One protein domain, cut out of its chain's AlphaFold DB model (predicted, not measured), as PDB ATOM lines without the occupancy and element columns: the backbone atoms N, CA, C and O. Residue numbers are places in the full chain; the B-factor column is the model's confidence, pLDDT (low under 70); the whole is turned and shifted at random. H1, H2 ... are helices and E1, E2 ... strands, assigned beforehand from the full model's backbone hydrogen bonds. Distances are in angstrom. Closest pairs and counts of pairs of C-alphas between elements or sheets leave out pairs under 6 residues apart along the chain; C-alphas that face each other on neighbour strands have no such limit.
ATOM      1  N   LEU A 166       6.755 107.092 -47.836       39.56
ATOM      2  CA  LEU A 166       8.155 107.226 -48.145       39.56
ATOM      3  C   LEU A 166       8.772 106.005 -48.813       39.56
ATOM      4  O   LEU A 166       8.566 104.872 -48.387       39.56
ATOM      5  N   PRO A 167       9.651 106.229 -49.798       35.84
ATOM      6  CA  PRO A 167      10.602 105.232 -50.243       35.84
ATOM      7  C   PRO A 167      11.903 105.331 -49.429       35.84
ATOM      8  O   PRO A 167      12.713 106.236 -49.638       35.84
ATOM      9  N   VAL A 168      12.176 104.349 -48.564       39.09
ATOM     10  CA  VAL A 168      13.552 104.082 -48.126       39.09
ATOM     11  C   VAL A 168      14.300 103.551 -49.345       39.09
ATOM     12  O   VAL A 168      13.981 102.498 -49.896       39.09
ATOM     13  N   CYS A 169      15.246 104.339 -49.842       32.28
ATOM     14  CA  CYS A 169      15.871 104.087 -51.131       32.28
ATOM     15  C   CYS A 169      16.906 102.964 -51.040       32.28
ATOM     16  O   CYS A 169      18.027 103.175 -50.585       32.28
ATOM     17  N   CYS A 170      16.542 101.786 -51.544       28.39
ATOM     18  CA  CYS A 170      17.505 100.833 -52.076       28.39
ATOM     19  C   CYS A 170      17.710 101.154 -53.575       28.39
ATOM     20  O   CYS A 170      16.711 101.250 -54.294       28.39
ATOM     21  N   PRO A 171      18.951 101.307 -54.084       33.09
ATOM     22  CA  PRO A 171      19.240 101.726 -55.468       33.09
ATOM     23  C   PRO A 171      18.665 100.830 -56.579       33.09
ATOM     24  O   PRO A 171      18.794 101.155 -57.754       33.09
ATOM     25  N   GLN A 172      18.086  99.679 -56.234       33.78
ATOM     26  CA  GLN A 172      17.646  98.661 -57.188       33.78
ATOM     27  C   GLN A 172      16.130  98.640 -57.434       33.78
ATOM     28  O   GLN A 172      15.690  97.917 -58.318       33.78
ATOM     29  N   HIS A 173      15.329  99.416 -56.694       29.44
ATOM     30  CA  HIS A 173      13.874  99.425 -56.860       29.44
ATOM     31  C   HIS A 173      13.332 100.854 -56.811       29.44
ATOM     32  O   HIS A 173      13.073 101.412 -55.744       29.44
ATOM     33  N   GLU A 174      13.142 101.448 -57.988       32.59
ATOM     34  CA  GLU A 174      12.276 102.613 -58.137       32.59
ATOM     35  C   GLU A 174      10.881 102.272 -57.597       32.59
ATOM     36  O   GLU A 174      10.230 101.342 -58.070       32.59
ATOM     37  N   ARG A 175      10.432 103.060 -56.611       36.38
ATOM     38  CA  ARG A 175       9.144 102.961 -55.896       36.38
ATOM     39  C   ARG A 175       9.060 101.777 -54.926       36.38
ATOM     40  O   ARG A 175       8.543 100.711 -55.251       36.38
ATOM     41  N   SER A 176       9.504 102.011 -53.692       31.52
ATOM     42  CA  SER A 176       9.199 101.149 -52.544       31.52
ATOM     43  C   SER A 176       8.276 101.886 -51.546       31.52
ATOM     44  O   SER A 176       8.405 103.107 -51.448       31.52
ATOM     45  N   PRO A 177       7.322 101.202 -50.875       35.31
ATOM     46  CA  PRO A 177       6.123 101.792 -50.269       35.31
ATOM     47  C   PRO A 177       6.122 101.724 -48.726       35.31
ATOM     48  O   PRO A 177       5.356 100.973 -48.131       35.31
ATOM     49  N   TYR A 178       6.965 102.493 -48.039       37.41
ATOM     50  CA  TYR A 178       6.961 102.537 -46.567       37.41
ATOM     51  C   TYR A 178       6.112 103.722 -46.097       37.41
ATOM     52  O   TYR A 178       6.402 104.855 -46.440       37.41
ATOM     53  N   MET A 179       5.019 103.513 -45.368       35.59
ATOM     54  CA  MET A 179       4.081 104.594 -45.031       35.59
ATOM     55  C   MET A 179       4.471 105.298 -43.726       35.59
ATOM     56  O   MET A 179       4.783 104.641 -42.735       35.59
ATOM     57  N   PHE A 180       4.398 106.628 -43.700       38.00
ATOM     58  CA  PHE A 180       4.555 107.430 -42.489       38.00
ATOM     59  C   PHE A 180       3.381 108.386 -42.415       38.00
ATOM     60  O   PHE A 180       3.408 109.385 -43.106       38.00
ATOM     61  N   SER A 181       2.326 108.070 -41.667       39.72
ATOM     62  CA  SER A 181       1.087 108.857 -41.699       39.72
ATOM     63  C   SER A 181       0.871 109.722 -40.460       39.72
ATOM     64  O   SER A 181       0.968 109.247 -39.329       39.72
ATOM     65  N   ILE A 182       0.461 110.974 -40.682       38.38
ATOM     66  CA  ILE A 182      -0.264 111.777 -39.690       38.38
ATOM     67  C   ILE A 182      -1.650 111.130 -39.494       38.38
ATOM     68  O   ILE A 182      -2.307 110.760 -40.473       38.38
ATOM     69  N   PRO A 183      -2.106 110.913 -38.250       38.97
ATOM     70  CA  PRO A 183      -3.249 110.050 -37.972       38.97
ATOM     71  C   PRO A 183      -4.583 110.572 -38.526       38.97
ATOM     72  O   PRO A 183      -4.988 111.699 -38.247       38.97
ATOM     73  N   GLY A 184      -5.331 109.699 -39.210       35.78
ATOM     74  CA  GLY A 184      -6.759 109.870 -39.506       35.78
ATOM     75  C   GLY A 184      -7.660 109.065 -38.555       35.78
ATOM     76  O   GLY A 184      -7.340 107.920 -38.268       35.78
ATOM     77  N   ARG A 185      -8.773 109.670 -38.097       39.66
ATOM     78  CA  ARG A 185      -9.990 109.190 -37.367       39.66
ATOM     79  C   ARG A 185      -9.948 108.053 -36.311       39.66
ATOM     80  O   ARG A 185     -10.855 108.018 -35.490       39.66
ATOM     81  N   HIS A 186      -8.975 107.146 -36.280       44.75
ATOM     82  CA  HIS A 186      -8.925 105.993 -35.358       44.75
ATOM     83  C   HIS A 186      -7.787 106.050 -34.338       44.75
ATOM     84  O   HIS A 186      -7.530 105.079 -33.631       44.75
ATOM     85  N   PHE A 187      -7.096 107.179 -34.251       53.19
ATOM     86  CA  PHE A 187      -6.016 107.362 -33.298       53.19
ATOM     87  C   PHE A 187      -6.515 108.238 -32.159       53.19
ATOM     88  O   PHE A 187      -7.298 109.161 -32.385       53.19
ATOM     89  N   SER A 188      -6.050 107.953 -30.944       59.62
ATOM     90  CA  SER A 188      -6.132 108.893 -29.830       59.62
ATOM     91  C   SER A 188      -5.684 110.259 -30.338       59.62
ATOM     92  O   SER A 188      -4.536 110.390 -30.775       59.62
ATOM     93  N   ILE A 189      -6.618 111.214 -30.353       64.62
ATOM     94  CA  ILE A 189      -6.386 112.575 -30.827       64.62
ATOM     95  C   ILE A 189      -5.175 113.082 -30.038       64.62
ATOM     96  O   ILE A 189      -5.229 113.067 -28.804       64.62
ATOM     97  N   PRO A 190      -4.053 113.399 -30.704       70.12
ATOM     98  CA  PRO A 190      -2.898 113.917 -29.993       70.12
ATOM     99  C   PRO A 190      -3.297 115.187 -29.234       70.12
ATOM    100  O   PRO A 190      -4.210 115.905 -29.651       70.12
ATOM    101  N   GLY A 191      -2.643 115.439 -28.098       77.56
ATOM    102  CA  GLY A 191      -2.812 116.709 -27.395       77.56
ATOM    103  C   GLY A 191      -2.486 117.909 -28.301       77.56
ATOM    104  O   GLY A 191      -1.849 117.733 -29.339       77.56
ATOM    105  N   PRO A 192      -2.882 119.136 -27.919       80.12
ATOM    106  CA  PRO A 192      -2.657 120.336 -28.735       80.12
ATOM    107  C   PRO A 192      -1.175 120.582 -29.068       80.12
ATOM    108  O   PRO A 192      -0.879 121.142 -30.119       80.12
ATOM    109  N   ASP A 193      -0.266 120.098 -28.214       86.38
ATOM    110  CA  ASP A 193       1.188 120.235 -28.364       86.38
ATOM    111  C   ASP A 193       1.877 118.910 -28.757       86.38
ATOM    112  O   ASP A 193       3.099 118.774 -28.643       86.38
ATOM    113  N   GLU A 194       1.110 117.890 -29.155       86.38
ATOM    114  CA  GLU A 194       1.633 116.576 -29.527       86.38
ATOM    115  C   GLU A 194       1.513 116.336 -31.035       86.38
ATOM    116  O   GLU A 194       0.451 116.482 -31.641       86.38
ATOM    117  N   LEU A 195       2.595 115.843 -31.632       83.56
ATOM    118  CA  LEU A 195       2.579 115.271 -32.966       83.56
ATOM    119  C   LEU A 195       2.662 113.749 -32.870       83.56
ATOM    120  O   LEU A 195       3.547 113.189 -32.218       83.56
ATOM    121  N   SER A 196       1.743 113.066 -33.543       81.25
ATOM    122  CA  SER A 196       1.797 111.613 -33.678       81.25
ATOM    123  C   SER A 196       2.717 111.233 -34.830       81.25
ATOM    124  O   SER A 196       2.528 111.684 -35.957       81.25
ATOM    125  N   ILE A 197       3.670 110.354 -34.549       81.19
ATOM    126  CA  ILE A 197       4.573 109.770 -35.536       81.19
ATOM    127  C   ILE A 197       4.086 108.358 -35.813       81.19
ATOM    128  O   ILE A 197       3.888 107.577 -34.885       81.19
ATOM    129  N   ASN A 198       3.915 108.015 -37.082       80.69
ATOM    130  CA  ASN A 198       3.652 106.648 -37.501       80.69
ATOM    131  C   ASN A 198       4.728 106.230 -38.498       80.69
ATOM    132  O   ASN A 198       5.016 106.974 -39.428       80.69
ATOM    133  N   VAL A 199       5.301 105.050 -38.308       76.62
ATOM    134  CA  VAL A 199       6.243 104.418 -39.226       76.62
ATOM    135  C   VAL A 199       5.689 103.047 -39.555       76.62
ATOM    136  O   VAL A 199       5.486 102.236 -38.662       76.62
ATOM    137  N   SER A 200       5.427 102.754 -40.818       75.44
ATOM    138  CA  SER A 200       4.822 101.483 -41.211       75.44
ATOM    139  C   SER A 200       5.481 100.908 -42.450       75.44
ATOM    140  O   SER A 200       5.899 101.631 -43.356       75.44
ATOM    141  N   PHE A 201       5.586  99.584 -42.471       69.75
ATOM    142  CA  PHE A 201       6.258  98.850 -43.530       69.75
ATOM    143  C   PHE A 201       5.234  98.026 -44.303       69.75
ATOM    144  O   PHE A 201       4.606  97.134 -43.733       69.75
ATOM    145  N   ASP A 202       5.074  98.307 -45.600       64.38
ATOM    146  CA  ASP A 202       4.333  97.422 -46.500       64.38
ATOM    147  C   ASP A 202       5.294  96.366 -47.054       64.38
ATOM    148  O   ASP A 202       6.190  96.658 -47.847       64.38
ATOM    149  N   LEU A 203       5.115  95.122 -46.620       57.41
ATOM    150  CA  LEU A 203       6.005  94.015 -46.970       57.41
ATOM    151  C   LEU A 203       5.686  93.356 -48.302       57.41
ATOM    152  O   LEU A 203       6.342  92.381 -48.670       57.41
ATOM    153  N   ARG A 204       4.740  93.893 -49.080       56.25
ATOM    154  CA  ARG A 204       4.527  93.415 -50.450       56.25
ATOM    155  C   ARG A 204       5.795  93.540 -51.313       56.25
ATOM    156  O   ARG A 204       5.862  92.865 -52.338       56.25
ATOM    157  N   LYS A 205       6.792  94.365 -50.925       53.19
ATOM    158  CA  LYS A 205       8.131  94.536 -51.547       53.19
ATOM    159  C   LYS A 205       9.142  95.153 -50.539       53.19
ATOM    160  O   LYS A 205       8.711  95.933 -49.704       53.19
ATOM    161  N   PRO A 206      10.470  95.132 -50.789       52.06
ATOM    162  CA  PRO A 206      11.490  94.084 -50.660       52.06
ATOM    163  C   PRO A 206      12.336  94.166 -49.347       52.06
ATOM    164  O   PRO A 206      12.071  94.964 -48.453       52.06
ATOM    165  N   LYS A 207      13.387  93.324 -49.277       69.31
ATOM    166  CA  LYS A 207      14.421  93.124 -48.230       69.31
ATOM    167  C   LYS A 207      14.804  94.369 -47.404       69.31
ATOM    168  O   LYS A 207      15.672  95.146 -47.805       69.31
ATOM    169  N   LEU A 208      14.273  94.457 -46.186       67.94
ATOM    170  CA  LEU A 208      14.682  95.419 -45.150       67.94
ATOM    171  C   LEU A 208      16.197  95.386 -44.847       67.94
ATOM    172  O   LEU A 208      16.794  96.401 -44.488       67.94
ATOM    173  N   SER A 209      16.846  94.244 -45.084       73.00
ATOM    174  CA  SER A 209      18.296  94.069 -44.942       73.00
ATOM    175  C   SER A 209      19.139  94.845 -45.965       73.00
ATOM    176  O   SER A 209      20.346  94.970 -45.779       73.00
ATOM    177  N   GLY A 210      18.539  95.393 -47.028       74.81
ATOM    178  CA  GLY A 210      19.248  96.162 -48.058       74.81
ATOM    179  C   GLY A 210      19.535  97.626 -47.698       74.81
ATOM    180  O   GLY A 210      20.159  98.332 -48.489       74.81
ATOM    181  N   ILE A 211      19.067  98.112 -46.545       76.56
ATOM    182  CA  ILE A 211      19.237  99.514 -46.146       76.56
ATOM    183  C   ILE A 211      20.674  99.733 -45.655       76.56
ATOM    184  O   ILE A 211      21.125  99.106 -44.697       76.56
ATOM    185  N   GLY A 212      21.395 100.654 -46.299       80.31
ATOM    186  CA  GLY A 212      22.787 100.957 -45.964       80.31
ATOM    187  C   GLY A 212      22.971 101.521 -44.548       80.31
ATOM    188  O   GLY A 212      22.098 102.205 -44.013       80.31
ATOM    189  N   ARG A 213      24.152 101.284 -43.959       86.75
ATOM    190  CA  ARG A 213      24.503 101.693 -42.582       86.75
ATOM    191  C   ARG A 213      24.250 103.179 -42.301       86.75
ATOM    192  O   ARG A 213      23.791 103.515 -41.214       86.75
ATOM    193  N   ALA A 214      24.534 104.053 -43.266       84.88
ATOM    194  CA  ALA A 214      24.342 105.493 -43.113       84.88
ATOM    195  C   ALA A 214      22.856 105.853 -42.933       84.88
ATOM    196  O   ALA A 214      22.506 106.489 -41.945       84.88
ATOM    197  N   CYS A 215      21.972 105.347 -43.799       86.00
ATOM    198  CA  CYS A 215      20.523 105.538 -43.668       86.00
ATOM    199  C   CYS A 215      19.983 104.945 -42.362       86.00
ATOM    200  O   CYS A 215      19.159 105.562 -41.700       86.00
ATOM    201  N   ARG A 216      20.478 103.765 -41.963       89.56
ATOM    202  CA  ARG A 216      20.101 103.127 -40.692       89.56
ATOM    203  C   ARG A 216      20.506 103.945 -39.465       89.56
ATOM    204  O   ARG A 216      19.872 103.812 -38.432       89.56
ATOM    205  N   SER A 217      21.534 104.784 -39.573       93.06
ATOM    206  CA  SER A 217      22.001 105.630 -38.467       93.06
ATOM    207  C   SER A 217      21.204 106.931 -38.328       93.06
ATOM    208  O   SER A 217      21.438 107.682 -37.388       93.06
ATOM    209  N   MET A 218      20.288 107.229 -39.257       93.31
ATOM    210  CA  MET A 218      19.440 108.414 -39.155       93.31
ATOM    211  C   MET A 218      18.388 108.232 -38.072       93.31
ATOM    212  O   MET A 218      17.772 107.175 -37.976       93.31
ATOM    213  N   LEU A 219      18.112 109.292 -37.332       94.88
ATOM    214  CA  LEU A 219      16.940 109.431 -36.488       94.88
ATOM    215  C   LEU A 219      15.669 109.469 -37.341       94.88
ATOM    216  O   LEU A 219      15.654 110.024 -38.441       94.88
ATOM    217  N   VAL A 220      14.586 108.895 -36.814       91.94
ATOM    218  CA  VAL A 220      13.265 108.911 -37.465       91.94
ATOM    219  C   VAL A 220      12.746 110.346 -37.637       91.94
ATOM    220  O   VAL A 220      12.132 110.686 -38.652       91.94
ATOM    221  N   CYS A 221      13.008 111.206 -36.655       92.88
ATOM    222  CA  CYS A 221      12.632 112.614 -36.662       92.88
ATOM    223  C   CYS A 221      13.547 113.443 -35.753       92.88
ATOM    224  O   CYS A 221      14.330 112.906 -34.968       92.88
ATOM    225  N   GLN A 222      13.401 114.756 -35.863       93.69
ATOM    226  CA  GLN A 222      13.902 115.781 -34.962       93.69
ATOM    227  C   GLN A 222      12.705 116.604 -34.467       93.69
ATOM    228  O   GLN A 222      11.854 116.910 -35.301       93.69
ATOM    229  N   PRO A 223      12.622 116.975 -33.179       96.06
ATOM    230  CA  PRO A 223      13.395 116.419 -32.069       96.06
ATOM    231  C   PRO A 223      13.339 114.878 -32.016       96.06
ATOM    232  O   PRO A 223      12.382 114.287 -32.529       96.06
ATOM    233  N   PRO A 224      14.356 114.197 -31.456       96.94
ATOM    234  CA  PRO A 224      14.410 112.740 -31.497       96.94
ATOM    235  C   PRO A 224      13.283 112.094 -30.680       96.94
ATOM    236  O   PRO A 224      13.134 112.365 -29.489       96.94
ATOM    237  N   VAL A 225      12.518 111.190 -31.300       95.12
ATOM    238  CA  VAL A 225      11.531 110.360 -30.590       95.12
ATOM    239  C   VAL A 225      12.238 109.246 -29.820       95.12
ATOM    240  O   VAL A 225      13.037 108.510 -30.395       95.12
ATOM    241  N   THR A 226      11.967 109.117 -28.523       97.62
ATOM    242  CA  THR A 226      12.663 108.169 -27.632       97.62
ATOM    243  C   THR A 226      11.900 106.868 -27.400       97.62
ATOM    244  O   THR A 226      12.499 105.878 -26.979       97.62
ATOM    245  N   GLU A 227      10.600 106.837 -27.710       96.88
ATOM    246  CA  GLU A 227       9.744 105.658 -27.577       96.88
ATOM    247  C   GLU A 227       8.797 105.503 -28.776       96.88
ATOM    248  O   GLU A 227       8.096 106.441 -29.160       96.88
ATOM    249  N   LEU A 228       8.753 104.296 -29.349       94.94
ATOM    250  CA  LEU A 228       7.773 103.894 -30.358       94.94
ATOM    251  C   LEU A 228       7.074 102.608 -29.914       94.94
ATOM    252  O   LEU A 228       7.714 101.583 -29.693       94.94
ATOM    253  N   SER A 229       5.748 102.642 -29.839       93.50
ATOM    254  CA  SER A 229       4.905 101.460 -29.654       93.50
ATOM    255  C   SER A 229       4.855 100.645 -30.939       93.50
ATOM    256  O   SER A 229       4.587 101.198 -32.003       93.50
ATOM    257  N   ALA A 230       5.097  99.342 -30.853       92.81
ATOM    258  CA  ALA A 230       5.072  98.440 -31.996       92.81
ATOM    259  C   ALA A 230       3.697  97.766 -32.142       92.81
ATOM    260  O   ALA A 230       3.038  97.400 -31.169       92.81
ATOM    261  N   HIS A 231       3.248  97.600 -33.380       90.19
ATOM    262  CA  HIS A 231       1.953  97.029 -33.717       90.19
ATOM    263  C   HIS A 231       2.067  96.132 -34.947       90.19
ATOM    264  O   HIS A 231       2.727  96.483 -35.922       90.19
ATOM    265  N   VAL A 232       1.346  95.015 -34.941       89.69
ATOM    266  CA  VAL A 232       1.124  94.171 -36.123       89.69
ATOM    267  C   VAL A 232      -0.358  93.949 -36.322       89.69
ATOM    268  O   VAL A 232      -1.096  93.696 -35.371       89.69
ATOM    269  N   GLU A 233      -0.807  94.013 -37.569       86.06
ATOM    270  CA  GLU A 233      -2.224  93.825 -37.887       86.06
ATOM    271  C   GLU A 233      -2.741  92.430 -37.514       86.06
ATOM    272  O   GLU A 233      -3.935  92.281 -37.263       86.06
ATOM    273  N   CYS A 234      -1.872  91.413 -37.457       87.56
ATOM    274  CA  CYS A 234      -2.286  90.037 -37.192       87.56
ATOM    275  C   CYS A 234      -2.771  89.780 -35.765       87.56
ATOM    276  O   CYS A 234      -3.578  88.883 -35.570       87.56
ATOM    277  N   CYS A 235      -2.320  90.552 -34.774       82.44
ATOM    278  CA  CYS A 235      -2.741  90.359 -33.384       82.44
ATOM    279  C   CYS A 235      -3.080  91.661 -32.630       82.44
ATOM    280  O   CYS A 235      -3.693  91.596 -31.570       82.44
ATOM    281  N   ASN A 236      -2.800  92.836 -33.219       74.88
ATOM    282  CA  ASN A 236      -3.150  94.159 -32.666       74.88
ATOM    283  C   ASN A 236      -4.162  94.920 -33.545       74.88
ATOM    284  O   ASN A 236      -4.478  96.083 -33.278       74.88
ATOM    285  N   GLY A 237      -4.643  94.300 -34.628       66.00
ATOM    286  CA  GLY A 237      -5.546  94.899 -35.607       66.00
ATOM    287  C   GLY A 237      -6.988  95.000 -35.112       66.00
ATOM    288  O   GLY A 237      -7.870  94.327 -35.635       66.00
ATOM    289  N   HIS A 238      -7.264  95.868 -34.138       58.28
ATOM    290  CA  HIS A 238      -8.633  96.208 -33.727       58.28
ATOM    291  C   HIS A 238      -9.297  97.149 -34.744       58.28
ATOM    292  O   HIS A 238      -9.622  98.300 -34.457       58.28
ATOM    293  N   GLY A 239      -9.464  96.678 -35.977       60.78
ATOM    294  CA  GLY A 239     -10.299  97.356 -36.954       60.78
ATOM    295  C   GLY A 239     -11.771  97.014 -36.704       60.78
ATOM    296  O   GLY A 239     -12.087  95.833 -36.562       60.78
ATOM    297  N   PRO A 240     -12.711  97.979 -36.753       56.56
ATOM    298  CA  PRO A 240     -14.151  97.697 -36.655       56.56
ATOM    299  C   PRO A 240     -14.660  96.747 -37.757       56.56
ATOM    300  O   PRO A 240     -15.769  96.230 -37.675       56.56
ATOM    301  N   ARG A 241     -13.845  96.505 -38.792       60.22
ATOM    302  CA  ARG A 241     -14.132  95.587 -39.898       60.22
ATOM    303  C   ARG A 241     -13.907  94.109 -39.564       60.22
ATOM    304  O   ARG A 241     -14.363  93.274 -40.333       60.22
ATOM    305  N   PHE A 242     -13.249  93.776 -38.449       64.75
ATOM    306  CA  PHE A 242     -12.901  92.389 -38.122       64.75
ATOM    307  C   PHE A 242     -13.255  92.024 -36.665       64.75
ATOM    308  O   PHE A 242     -12.373  91.825 -35.833       64.75
ATOM    309  N   PRO A 243     -14.550  91.918 -36.317       57.25
ATOM    310  CA  PRO A 243     -15.030  91.761 -34.936       57.25
ATOM    311  C   PRO A 243     -14.739  90.397 -34.266       57.25
ATOM    312  O   PRO A 243     -15.402  90.049 -33.294       57.25
ATOM    313  N   ARG A 244     -13.792  89.586 -34.765       65.81
ATOM    314  CA  ARG A 244     -13.563  88.202 -34.291       65.81
ATOM    315  C   ARG A 244     -12.098  87.790 -34.140       65.81
ATOM    316  O   ARG A 244     -11.809  86.599 -34.114       65.81
ATOM    317  N   HIS A 245     -11.172  88.738 -34.044       72.00
ATOM    318  CA  HIS A 245      -9.784  88.370 -33.780       72.00
ATOM    319  C   HIS A 245      -9.599  87.950 -32.318       72.00
ATOM    320  O   HIS A 245      -9.963  88.722 -31.425       72.00
ATOM    321  N   PRO A 246      -9.038  86.759 -32.047       76.56
ATOM    322  CA  PRO A 246      -8.626  86.409 -30.700       76.56
ATOM    323  C   PRO A 246      -7.512  87.369 -30.271       76.56
ATOM    324  O   PRO A 246      -6.532  87.565 -30.987       76.56
ATOM    325  N   ILE A 247      -7.686  87.993 -29.108       81.44
ATOM    326  CA  ILE A 247      -6.706  88.932 -28.564       81.44
ATOM    327  C   ILE A 247      -5.565  88.099 -27.968       81.44
ATOM    328  O   ILE A 247      -5.839  87.239 -27.122       81.44
ATOM    329  N   PRO A 248      -4.308  88.290 -28.403       87.25
ATOM    330  CA  PRO A 248      -3.188  87.607 -27.778       87.25
ATOM    331  C   PRO A 248      -3.055  88.059 -26.314       87.25
ATOM    332  O   PRO A 248      -3.425  89.185 -25.971       87.25
ATOM    333  N   PRO A 249      -2.502  87.215 -25.432       88.94
ATOM    334  CA  PRO A 249      -2.153  87.656 -24.088       88.94
ATOM    335  C   PRO A 249      -1.109  88.786 -24.163       88.94
ATOM    336  O   PRO A 249      -0.325  88.857 -25.115       88.94
ATOM    337  N   ALA A 250      -1.111  89.691 -23.181       88.56
ATOM    338  CA  ALA A 250      -0.331  90.931 -23.229       88.56
ATOM    339  C   ALA A 250       1.182  90.693 -23.407       88.56
ATOM    340  O   ALA A 250       1.869  91.497 -24.030       88.56
ATOM    341  N   GLU A 251       1.696  89.562 -22.922       90.75
ATOM    342  CA  GLU A 251       3.101  89.155 -23.017       90.75
ATOM    343  C   GLU A 251       3.530  88.785 -24.445       90.75
ATOM    344  O   GLU A 251       4.724  88.713 -24.728       90.75
ATOM    345  N   ARG A 252       2.564  88.530 -25.337       88.19
ATOM    346  CA  ARG A 252       2.771  88.216 -26.761       88.19
ATOM    347  C   ARG A 252       2.610  89.435 -27.665       88.19
ATOM    348  O   ARG A 252       2.734  89.308 -28.881       88.19
ATOM    349  N   LEU A 253       2.289  90.600 -27.102       89.25
ATOM    350  CA  LEU A 253       2.239  91.839 -27.864       89.25
ATOM    351  C   LEU A 253       3.668  92.314 -28.176       89.25
ATOM    352  O   LEU A 253       4.546  92.208 -27.311       89.25
ATOM    353  N   PRO A 254       3.910  92.889 -29.370       91.62
ATOM    354  CA  PRO A 254       5.187  93.503 -29.696       91.62
ATOM    355  C   PRO A 254       5.609  94.526 -28.641       91.62
ATOM    356  O   PRO A 254       4.832  95.399 -28.242       91.62
ATOM    357  N   LYS A 255       6.862  94.430 -28.198       94.12
ATOM    358  CA  LYS A 255       7.421  95.354 -27.210       94.12
ATOM    359  C   LYS A 255       7.692  96.721 -27.850       94.12
ATOM    360  O   LYS A 255       8.084  96.781 -29.016       94.12
ATOM    361  N   PRO A 256       7.524  97.828 -27.106       96.19
ATOM    362  CA  PRO A 256       7.910  99.141 -27.602       96.19
ATOM    363  C   PRO A 256       9.433  99.236 -27.780       96.19
ATOM    364  O   PRO A 256      10.204  98.678 -26.996       96.19
ATOM    365  N   ILE A 257       9.868  99.997 -28.782       97.38
ATOM    366  CA  ILE A 257      11.269 100.384 -28.967       97.38
ATOM    367  C   ILE A 257      11.538 101.580 -28.058       97.38
ATOM    368  O   ILE A 257      10.794 102.558 -28.104       97.38
ATOM    369  N   ARG A 258      12.610 101.528 -27.261       98.06
ATOM    370  CA  ARG A 258      13.051 102.637 -26.401       98.06
ATOM    371  C   ARG A 258      14.531 102.940 -26.608       98.06
ATOM    372  O   ARG A 258      15.358 102.023 -26.583       98.06
ATOM    373  N   ARG A 259      14.859 104.219 -26.813       97.94
ATOM    374  CA  ARG A 259      16.227 104.742 -26.970       97.94
ATOM    375  C   ARG A 259      16.328 106.137 -26.366       97.94
ATOM    376  O   ARG A 259      15.642 107.050 -26.812       97.94
ATOM    377  N   GLU A 260      17.225 106.323 -25.402       96.94
ATOM    378  CA  GLU A 260      17.427 107.620 -24.735       96.94
ATOM    379  C   GLU A 260      17.926 108.705 -25.698       96.94
ATOM    380  O   GLU A 260      17.521 109.860 -25.608       96.94
ATOM    381  N   THR A 261      18.760 108.331 -26.671       96.62
ATOM    382  CA  THR A 261      19.339 109.246 -27.668       96.62
ATOM    383  C   THR A 261      18.428 109.505 -28.872       96.62
ATOM    384  O   THR A 261      18.835 110.186 -29.814       96.62
ATOM    385  N   GLY A 262      17.220 108.942 -28.863       97.00
ATOM    386  CA  GLY A 262      16.319 108.914 -30.006       97.00
ATOM    387  C   GLY A 262      16.423 107.632 -30.828       97.00
ATOM    388  O   GLY A 262      17.463 106.978 -30.885       97.00
ATOM    389  N   ILE A 263      15.306 107.274 -31.451       97.12
ATOM    390  CA  ILE A 263      15.137 106.058 -32.238       97.12
ATOM    391  C   ILE A 263      15.592 106.300 -33.675       97.12
ATOM    392  O   ILE A 263      15.189 107.270 -34.329       97.12
ATOM    393  N   THR A 264      16.423 105.388 -34.171       95.88
ATOM    394  CA  THR A 264      16.956 105.428 -35.531       95.88
ATOM    395  C   THR A 264      16.118 104.608 -36.506       95.88
ATOM    396  O   THR A 264      15.358 103.720 -36.123       95.88
ATOM    397  N   VAL A 265      16.294 104.854 -37.803       90.75
ATOM    398  CA  VAL A 265      15.753 104.013 -38.875       90.75
ATOM    399  C   VAL A 265      16.226 102.569 -38.712       90.75
ATOM    400  O   VAL A 265      15.448 101.651 -38.940       90.75
ATOM    401  N   GLY A 266      17.477 102.353 -38.297       91.00
ATOM    402  CA  GLY A 266      18.034 101.028 -38.035       91.00
ATOM    403  C   GLY A 266      17.283 100.282 -36.939       91.00
ATOM    404  O   GLY A 266      16.910  99.137 -37.164       91.00
ATOM    405  N   ASP A 267      16.997 100.946 -35.815       95.81
ATOM    406  CA  ASP A 267      16.231 100.353 -34.708       95.81
ATOM    407  C   ASP A 267      14.843  99.893 -35.167       95.81
ATOM    408  O   ASP A 267      14.408  98.788 -34.853       95.81
ATOM    409  N   VAL A 268      14.152 100.738 -35.938       93.06
ATOM    410  CA  VAL A 268      12.815 100.423 -36.454       93.06
ATOM    411  C   VAL A 268      12.872  99.282 -37.471       93.06
ATOM    412  O   VAL A 268      12.017  98.401 -37.465       93.06
ATOM    413  N   VAL A 269      13.882  99.277 -38.342       89.12
ATOM    414  CA  VAL A 269      14.087  98.223 -39.343       89.12
ATOM    415  C   VAL A 269      14.367  96.877 -38.683       89.12
ATOM    416  O   VAL A 269      13.797  95.877 -39.112       89.12
ATOM    417  N   ASP A 270      15.206  96.841 -37.650       93.25
ATOM    418  CA  ASP A 270      15.518  95.603 -36.931       93.25
ATOM    419  C   ASP A 270      14.295  95.060 -36.201       93.25
ATOM    420  O   ASP A 270      13.962  93.890 -36.371       93.25
ATOM    421  N   ALA A 271      13.567  95.925 -35.489       94.12
ATOM    422  CA  ALA A 271      12.317  95.538 -34.845       94.12
ATOM    423  C   ALA A 271      11.284  95.032 -35.865       94.12
ATOM    424  O   ALA A 271      10.573  94.065 -35.609       94.12
ATOM    425  N   ALA A 272      11.209  95.650 -37.048       91.19
ATOM    426  CA  ALA A 272      10.327  95.186 -38.109       91.19
ATOM    427  C   ALA A 272      10.724  93.785 -38.593       91.19
ATOM    428  O   ALA A 272       9.848  92.937 -38.719       91.19
ATOM    429  N   ILE A 273      12.016  93.530 -38.843       90.19
ATOM    430  CA  ILE A 273      12.521  92.209 -39.256       90.19
ATOM    431  C   ILE A 273      12.180  91.148 -38.205       90.19
ATOM    432  O   ILE A 273      11.594  90.126 -38.557       90.19
ATOM    433  N   GLU A 274      12.474  91.416 -36.933       93.12
ATOM    434  CA  GLU A 274      12.179  90.505 -35.820       93.12
ATOM    435  C   GLU A 274      10.682  90.165 -35.759       93.12
ATOM    436  O   GLU A 274      10.297  88.997 -35.760       93.12
ATOM    437  N   MET A 275       9.819  91.182 -35.829       92.00
ATOM    438  CA  MET A 275       8.366  90.993 -35.803       92.00
ATOM    439  C   MET A 275       7.849  90.210 -37.016       92.00
ATOM    440  O   MET A 275       6.876  89.467 -36.907       92.00
ATOM    441  N   ILE A 276       8.472  90.361 -38.183       90.81
ATOM    442  CA  ILE A 276       8.106  89.606 -39.386       90.81
ATOM    443  C   ILE A 276       8.417  88.129 -39.218       90.81
ATOM    444  O   ILE A 276       7.627  87.289 -39.641       90.81
ATOM    445  N   GLU A 277       9.567  87.809 -38.642       91.88
ATOM    446  CA  GLU A 277       9.966  86.429 -38.393       91.88
ATOM    447  C   GLU A 277       9.079  85.791 -37.319       91.88
ATOM    448  O   GLU A 277       8.555  84.699 -37.543       91.88
ATOM    449  N   GLU A 278       8.816  86.495 -36.215       92.94
ATOM    450  CA  GLU A 278       7.989  85.989 -35.113       92.94
ATOM    451  C   GLU A 278       6.520  85.779 -35.519       92.94
ATOM    452  O   GLU A 278       5.905  84.772 -35.162       92.94
ATOM    453  N   HIS A 279       5.941  86.702 -36.293       92.81
ATOM    454  CA  HIS A 279       4.509  86.679 -36.595       92.81
ATOM    455  C   HIS A 279       4.136  85.964 -37.898       92.81
ATOM    456  O   HIS A 279       2.950  85.914 -38.227       92.81
ATOM    457  N   GLN A 280       5.089  85.372 -38.625       93.81
ATOM    458  CA  GLN A 280       4.828  84.627 -39.868       93.81
ATOM    459  C   GLN A 280       3.885  83.427 -39.691       93.81
ATOM    460  O   GLN A 280       3.227  83.018 -40.646       93.81
ATOM    461  N   THR A 281       3.809  82.878 -38.479       94.38
ATOM    462  CA  THR A 281       2.947  81.748 -38.096       94.38
ATOM    463  C   THR A 281       2.009  82.116 -36.940       94.38
ATOM    464  O   THR A 281       1.599  81.261 -36.158       94.38
ATOM    465  N   CYS A 282       1.683  83.407 -36.806       93.25
ATOM    466  CA  CYS A 282       0.864  83.945 -35.723       93.25
ATOM    467  C   CYS A 282      -0.529  83.275 -35.679       93.25
ATOM    468  O   CYS A 282      -1.327  83.499 -36.590       93.25
ATOM    469  N   PRO A 283      -0.884  82.529 -34.611       92.94
ATOM    470  CA  PRO A 283      -2.169  81.825 -34.524       92.94
ATOM    471  C   PRO A 283      -3.369  82.762 -34.313       92.94
ATOM    472  O   PRO A 283      -4.513  82.318 -34.353       92.94
ATOM    473  N   TRP A 284      -3.117  84.051 -34.067       91.31
ATOM    474  CA  TRP A 284      -4.148  85.074 -33.860       91.31
ATOM    475  C   TRP A 284      -4.531  85.828 -35.146       91.31
ATOM    476  O   TRP A 284      -5.484  86.614 -35.143       91.31
ATOM    477  N   ALA A 285      -3.814  85.578 -36.249       89.75
ATOM    478  CA  ALA A 285      -4.087  86.182 -37.547       89.75
ATOM    479  C   ALA A 285      -5.462  85.754 -38.097       89.75
ATOM    480  O   ALA A 285      -5.882  84.611 -37.917       89.75
ATOM    481  N   SER A 286      -6.163  86.644 -38.809       86.12
ATOM    482  CA  SER A 286      -7.396  86.245 -39.510       86.12
ATOM    483  C   SER A 286      -7.100  85.406 -40.743       86.12
ATOM    484  O   SER A 286      -6.035  85.499 -41.350       86.12
ATOM    485  N   GLU A 287      -8.107  84.660 -41.190       86.50
ATOM    486  CA  GLU A 287      -8.094  83.937 -42.465       86.50
ATOM    487  C   GLU A 287      -7.637  84.814 -43.651       86.50
ATOM    488  O   GLU A 287      -6.825  84.375 -44.460       86.50
ATOM    489  N   TYR A 288      -8.035  86.091 -43.703       86.44
ATOM    490  CA  TYR A 288      -7.668  87.021 -44.786       86.44
ATOM    491  C   TYR A 288      -6.206  87.485 -44.756       86.44
ATOM    492  O   TYR A 288      -5.698  88.018 -45.748       86.44
ATOM    493  N   GLN A 289      -5.532  87.322 -43.618       87.69
ATOM    494  CA  GLN A 289      -4.132  87.700 -43.446       87.69
ATOM    495  C   GLN A 289      -3.175  86.585 -43.840       87.69
ATOM    496  O   GLN A 289      -1.978  86.837 -43.894       87.69
ATOM    497  N   HIS A 290      -3.661  85.388 -44.156       90.38
ATOM    498  CA  HIS A 290      -2.805  84.320 -44.647       90.38
ATOM    499  C   HIS A 290      -2.592  84.448 -46.165       90.38
ATOM    500  O   HIS A 290      -3.414  85.004 -46.906       90.38
ATOM    501  N   ASP A 291      -1.430  84.019 -46.643       91.00
ATOM    502  CA  ASP A 291      -1.176  83.770 -48.057       91.00
ATOM    503  C   ASP A 291      -1.564  82.335 -48.449       91.00
ATOM    504  O   ASP A 291      -2.039  81.549 -47.629       91.00
ATOM    505  N   GLU A 292      -1.368  81.992 -49.720       92.50
ATOM    506  CA  GLU A 292      -1.681  80.661 -50.259       92.50
ATOM    507  C   GLU A 292      -0.855  79.537 -49.608       92.50
ATOM    508  O   GLU A 292      -1.246  78.375 -49.668       92.50
ATOM    509  N   SER A 293       0.268  79.868 -48.958       93.19
ATOM    510  CA  SER A 293       1.106  78.918 -48.215       93.19
ATOM    511  C   SER A 293       0.704  78.774 -46.743       93.19
ATOM    512  O   SER A 293       1.327  78.008 -46.009       93.19
ATOM    513  N   GLY A 294      -0.318  79.512 -46.298       92.25
ATOM    514  CA  GLY A 294      -0.725  79.561 -44.899       92.25
ATOM    515  C   GLY A 294       0.211  80.389 -44.016       92.25
ATOM    516  O   GLY A 294       0.161  80.248 -42.796       92.25
ATOM    517  N   ARG A 295       1.066  81.249 -44.587       93.94
ATOM    518  CA  ARG A 295       1.878  82.207 -43.817       93.94
ATOM    519  C   ARG A 295       1.139  83.519 -43.649       93.94
ATOM    520  O   ARG A 295       0.441  83.979 -44.548       93.94
ATOM    521  N   VAL A 296       1.333  84.157 -42.504       91.38
ATOM    522  CA  VAL A 296       0.734  85.455 -42.202       91.38
ATOM    523  C   VAL A 296       1.462  86.558 -42.970       91.38
ATOM    524  O   VAL A 296       2.683  86.703 -42.899       91.38
ATOM    525  N   LYS A 297       0.693  87.398 -43.660       90.31
ATOM    526  CA  LYS A 297       1.117  88.670 -44.247       90.31
ATOM    527  C   LYS A 297       1.310  89.680 -43.118       90.31
ATOM    528  O   LYS A 297       0.419  90.467 -42.803       90.31
ATOM    529  N   VAL A 298       2.464  89.621 -42.460       88.69
ATOM    530  CA  VAL A 298       2.802  90.536 -41.364       88.69
ATOM    531  C   VAL A 298       2.954  91.958 -41.918       88.69
ATOM    532  O   VAL A 298       3.456  92.157 -43.017       88.69
ATOM    533  N   SER A 299       2.489  92.972 -41.196       87.88
ATOM    534  CA  SER A 299       2.703  94.385 -41.549       87.88
ATOM    535  C   SER A 299       3.006  95.164 -40.271       87.88
ATOM    536  O   SER A 299       2.077  95.603 -39.587       87.88
ATOM    537  N   PRO A 300       4.293  95.261 -39.883       89.75
ATOM    538  CA  PRO A 300       4.702  96.013 -38.708       89.75
ATOM    539  C   PRO A 300       4.424  97.508 -38.885       89.75
ATOM    540  O   PRO A 300       4.708  98.104 -39.930       89.75
ATOM    541  N   SER A 301       3.908  98.129 -37.832       89.31
ATOM    542  CA  SER A 301       3.778  99.576 -37.705       89.31
ATOM    543  C   SER A 301       4.224 100.027 -36.321       89.31
ATOM    544  O   SER A 301       4.054  99.319 -35.335       89.31
ATOM    545  N   PHE A 302       4.800 101.215 -36.251       89.75
ATOM    546  CA  PHE A 302       5.407 101.788 -35.068       89.75
ATOM    547  C   PHE A 302       4.829 103.172 -34.859       89.75
ATOM    548  O   PHE A 302       4.798 103.981 -35.784       89.75
ATOM    549  N   LYS A 303       4.353 103.447 -33.650       88.38
ATOM    550  CA  LYS A 303       3.647 104.682 -33.331       88.38
ATOM    551  C   LYS A 303       4.304 105.367 -32.154       88.38
ATOM    552  O   LYS A 303       4.532 104.750 -31.120       88.38
ATOM    553  N   GLY A 304       4.583 106.646 -32.312       88.25
ATOM    554  CA  GLY A 304       5.146 107.501 -31.282       88.25
ATOM    555  C   GLY A 304       4.315 108.749 -31.102       88.25
ATOM    556  O   GLY A 304       3.532 109.134 -31.971       88.25
ATOM    557  N   LYS A 305       4.539 109.403 -29.973       87.69
ATOM    558  CA  LYS A 305       4.100 110.770 -29.744       87.69
ATOM    559  C   LYS A 305       5.327 111.613 -29.476       87.69
ATOM    560  O   LYS A 305       6.218 111.191 -28.739       87.69
ATOM    561  N   LEU A 306       5.360 112.792 -30.068       89.00
ATOM    562  CA  LEU A 306       6.411 113.765 -29.865       89.00
ATOM    563  C   LEU A 306       5.778 115.048 -29.354       89.00
ATOM    564  O   LEU A 306       4.872 115.588 -29.984       89.00
ATOM    565  N   LYS A 307       6.250 115.533 -28.207       92.81
ATOM    566  CA  LYS A 307       5.858 116.848 -27.715       92.81
ATOM    567  C   LYS A 307       6.682 117.898 -28.450       92.81
ATOM    568  O   LYS A 307       7.909 117.868 -28.373       92.81
ATOM    569  N   LEU A 308       6.009 118.788 -29.166       89.31
ATOM    570  CA  LEU A 308       6.651 119.856 -29.923       89.31
ATOM    571  C   LEU A 308       6.577 121.180 -29.169       89.31
ATOM    572  O   LEU A 308       5.888 121.324 -28.156       89.31
ATOM    573  N   ARG A 309       7.324 122.160 -29.668       94.44
ATOM    574  CA  ARG A 309       7.222 123.532 -29.180       94.44
ATOM    575  C   ARG A 309       5.901 124.151 -29.652       94.44
ATOM    576  O   ARG A 309       5.504 123.881 -30.782       94.44
ATOM    577  N   PRO A 310       5.263 125.041 -28.873       94.19
ATOM    578  CA  PRO A 310       4.015 125.687 -29.293       94.19
ATOM    579  C   PRO A 310       4.135 126.506 -30.589       94.19
ATOM    580  O   PRO A 310       3.160 126.667 -31.317       94.19
ATOM    581  N   ASP A 311       5.329 127.030 -30.885       95.19
ATOM    582  CA  ASP A 311       5.624 127.791 -32.101       95.19
ATOM    583  C   ASP A 311       6.056 126.913 -33.288       95.19
ATOM    584  O   ASP A 311       6.419 127.444 -34.337       95.19
ATOM    585  N   ASP A 312       6.025 125.584 -33.146       91.06
ATOM    586  CA  ASP A 312       6.458 124.666 -34.192       91.06
ATOM    587  C   ASP A 312       5.530 124.737 -35.425       91.06
ATOM    588  O   ASP A 312       4.313 124.527 -35.309       91.06
TER     589      ASP A 312
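What this domain is: This is residues 166 to 312 of the 371 residues of an uncharacterized protein of Teratosphaeria nubilosa (UniProt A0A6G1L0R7). Little regular structure: a small antiparallel sheet, E1-E3-E2, has the helix H3 slanting over one face, two layers amid long loops. Of 147 printed residues, 45 are in named elements, in the order E1, H1, E2, H2, H3, E3, class mixed. The whole is compact, radius of gyration of the C-alphas 16.0 A, spanning 48 by 38 by 27 A.

Where its parts are: E1, residues 194 to 201, 23.1 A, begins at C-alpha (1.633, 116.576, -29.527). E3 is 300 to 307, 23.6 A, ending at (5.858, 116.848, -27.715); E2 is 227 to 232, 16.7 A. H3 is 265 to 279, 20.8 A; H1, 213 to 216, 5.0 A; H2, 233 to 236, 5.3 A.

How they stand to each other: N 197 and O 304 of E1 and E3 are 2.9 A apart; N 229 and O 303 of E2 and E3, 2.8 A, both within hydrogen-bond range. E1, H1, E2 form a split strand-helix-strand unit, E3 between its same-way strands, crossover right-handed. H3's height over the sheet is 8.9 A; its closest C-alphas to E3 are Ala 272 and Pro 300, 5.7 A. H1 touches H3's residues 265 to 269 alone, closest C-alphas Arg 216 and Gly 266, 4.0 A. H2, not on the sheet but only just, with 4 pairs of C-alphas within 10 A, is close to but not clearly touching H3. In H3 every O i to N i+4 pair is within range; H1 and H2 are too short for one.

The domain as a whole: The printed part has no cut; links E1 to H1, H2 to H3 and H3 to E3 are long. Residues 166 to 189, 201 to 208 and 237 to 244 have pLDDT under 70.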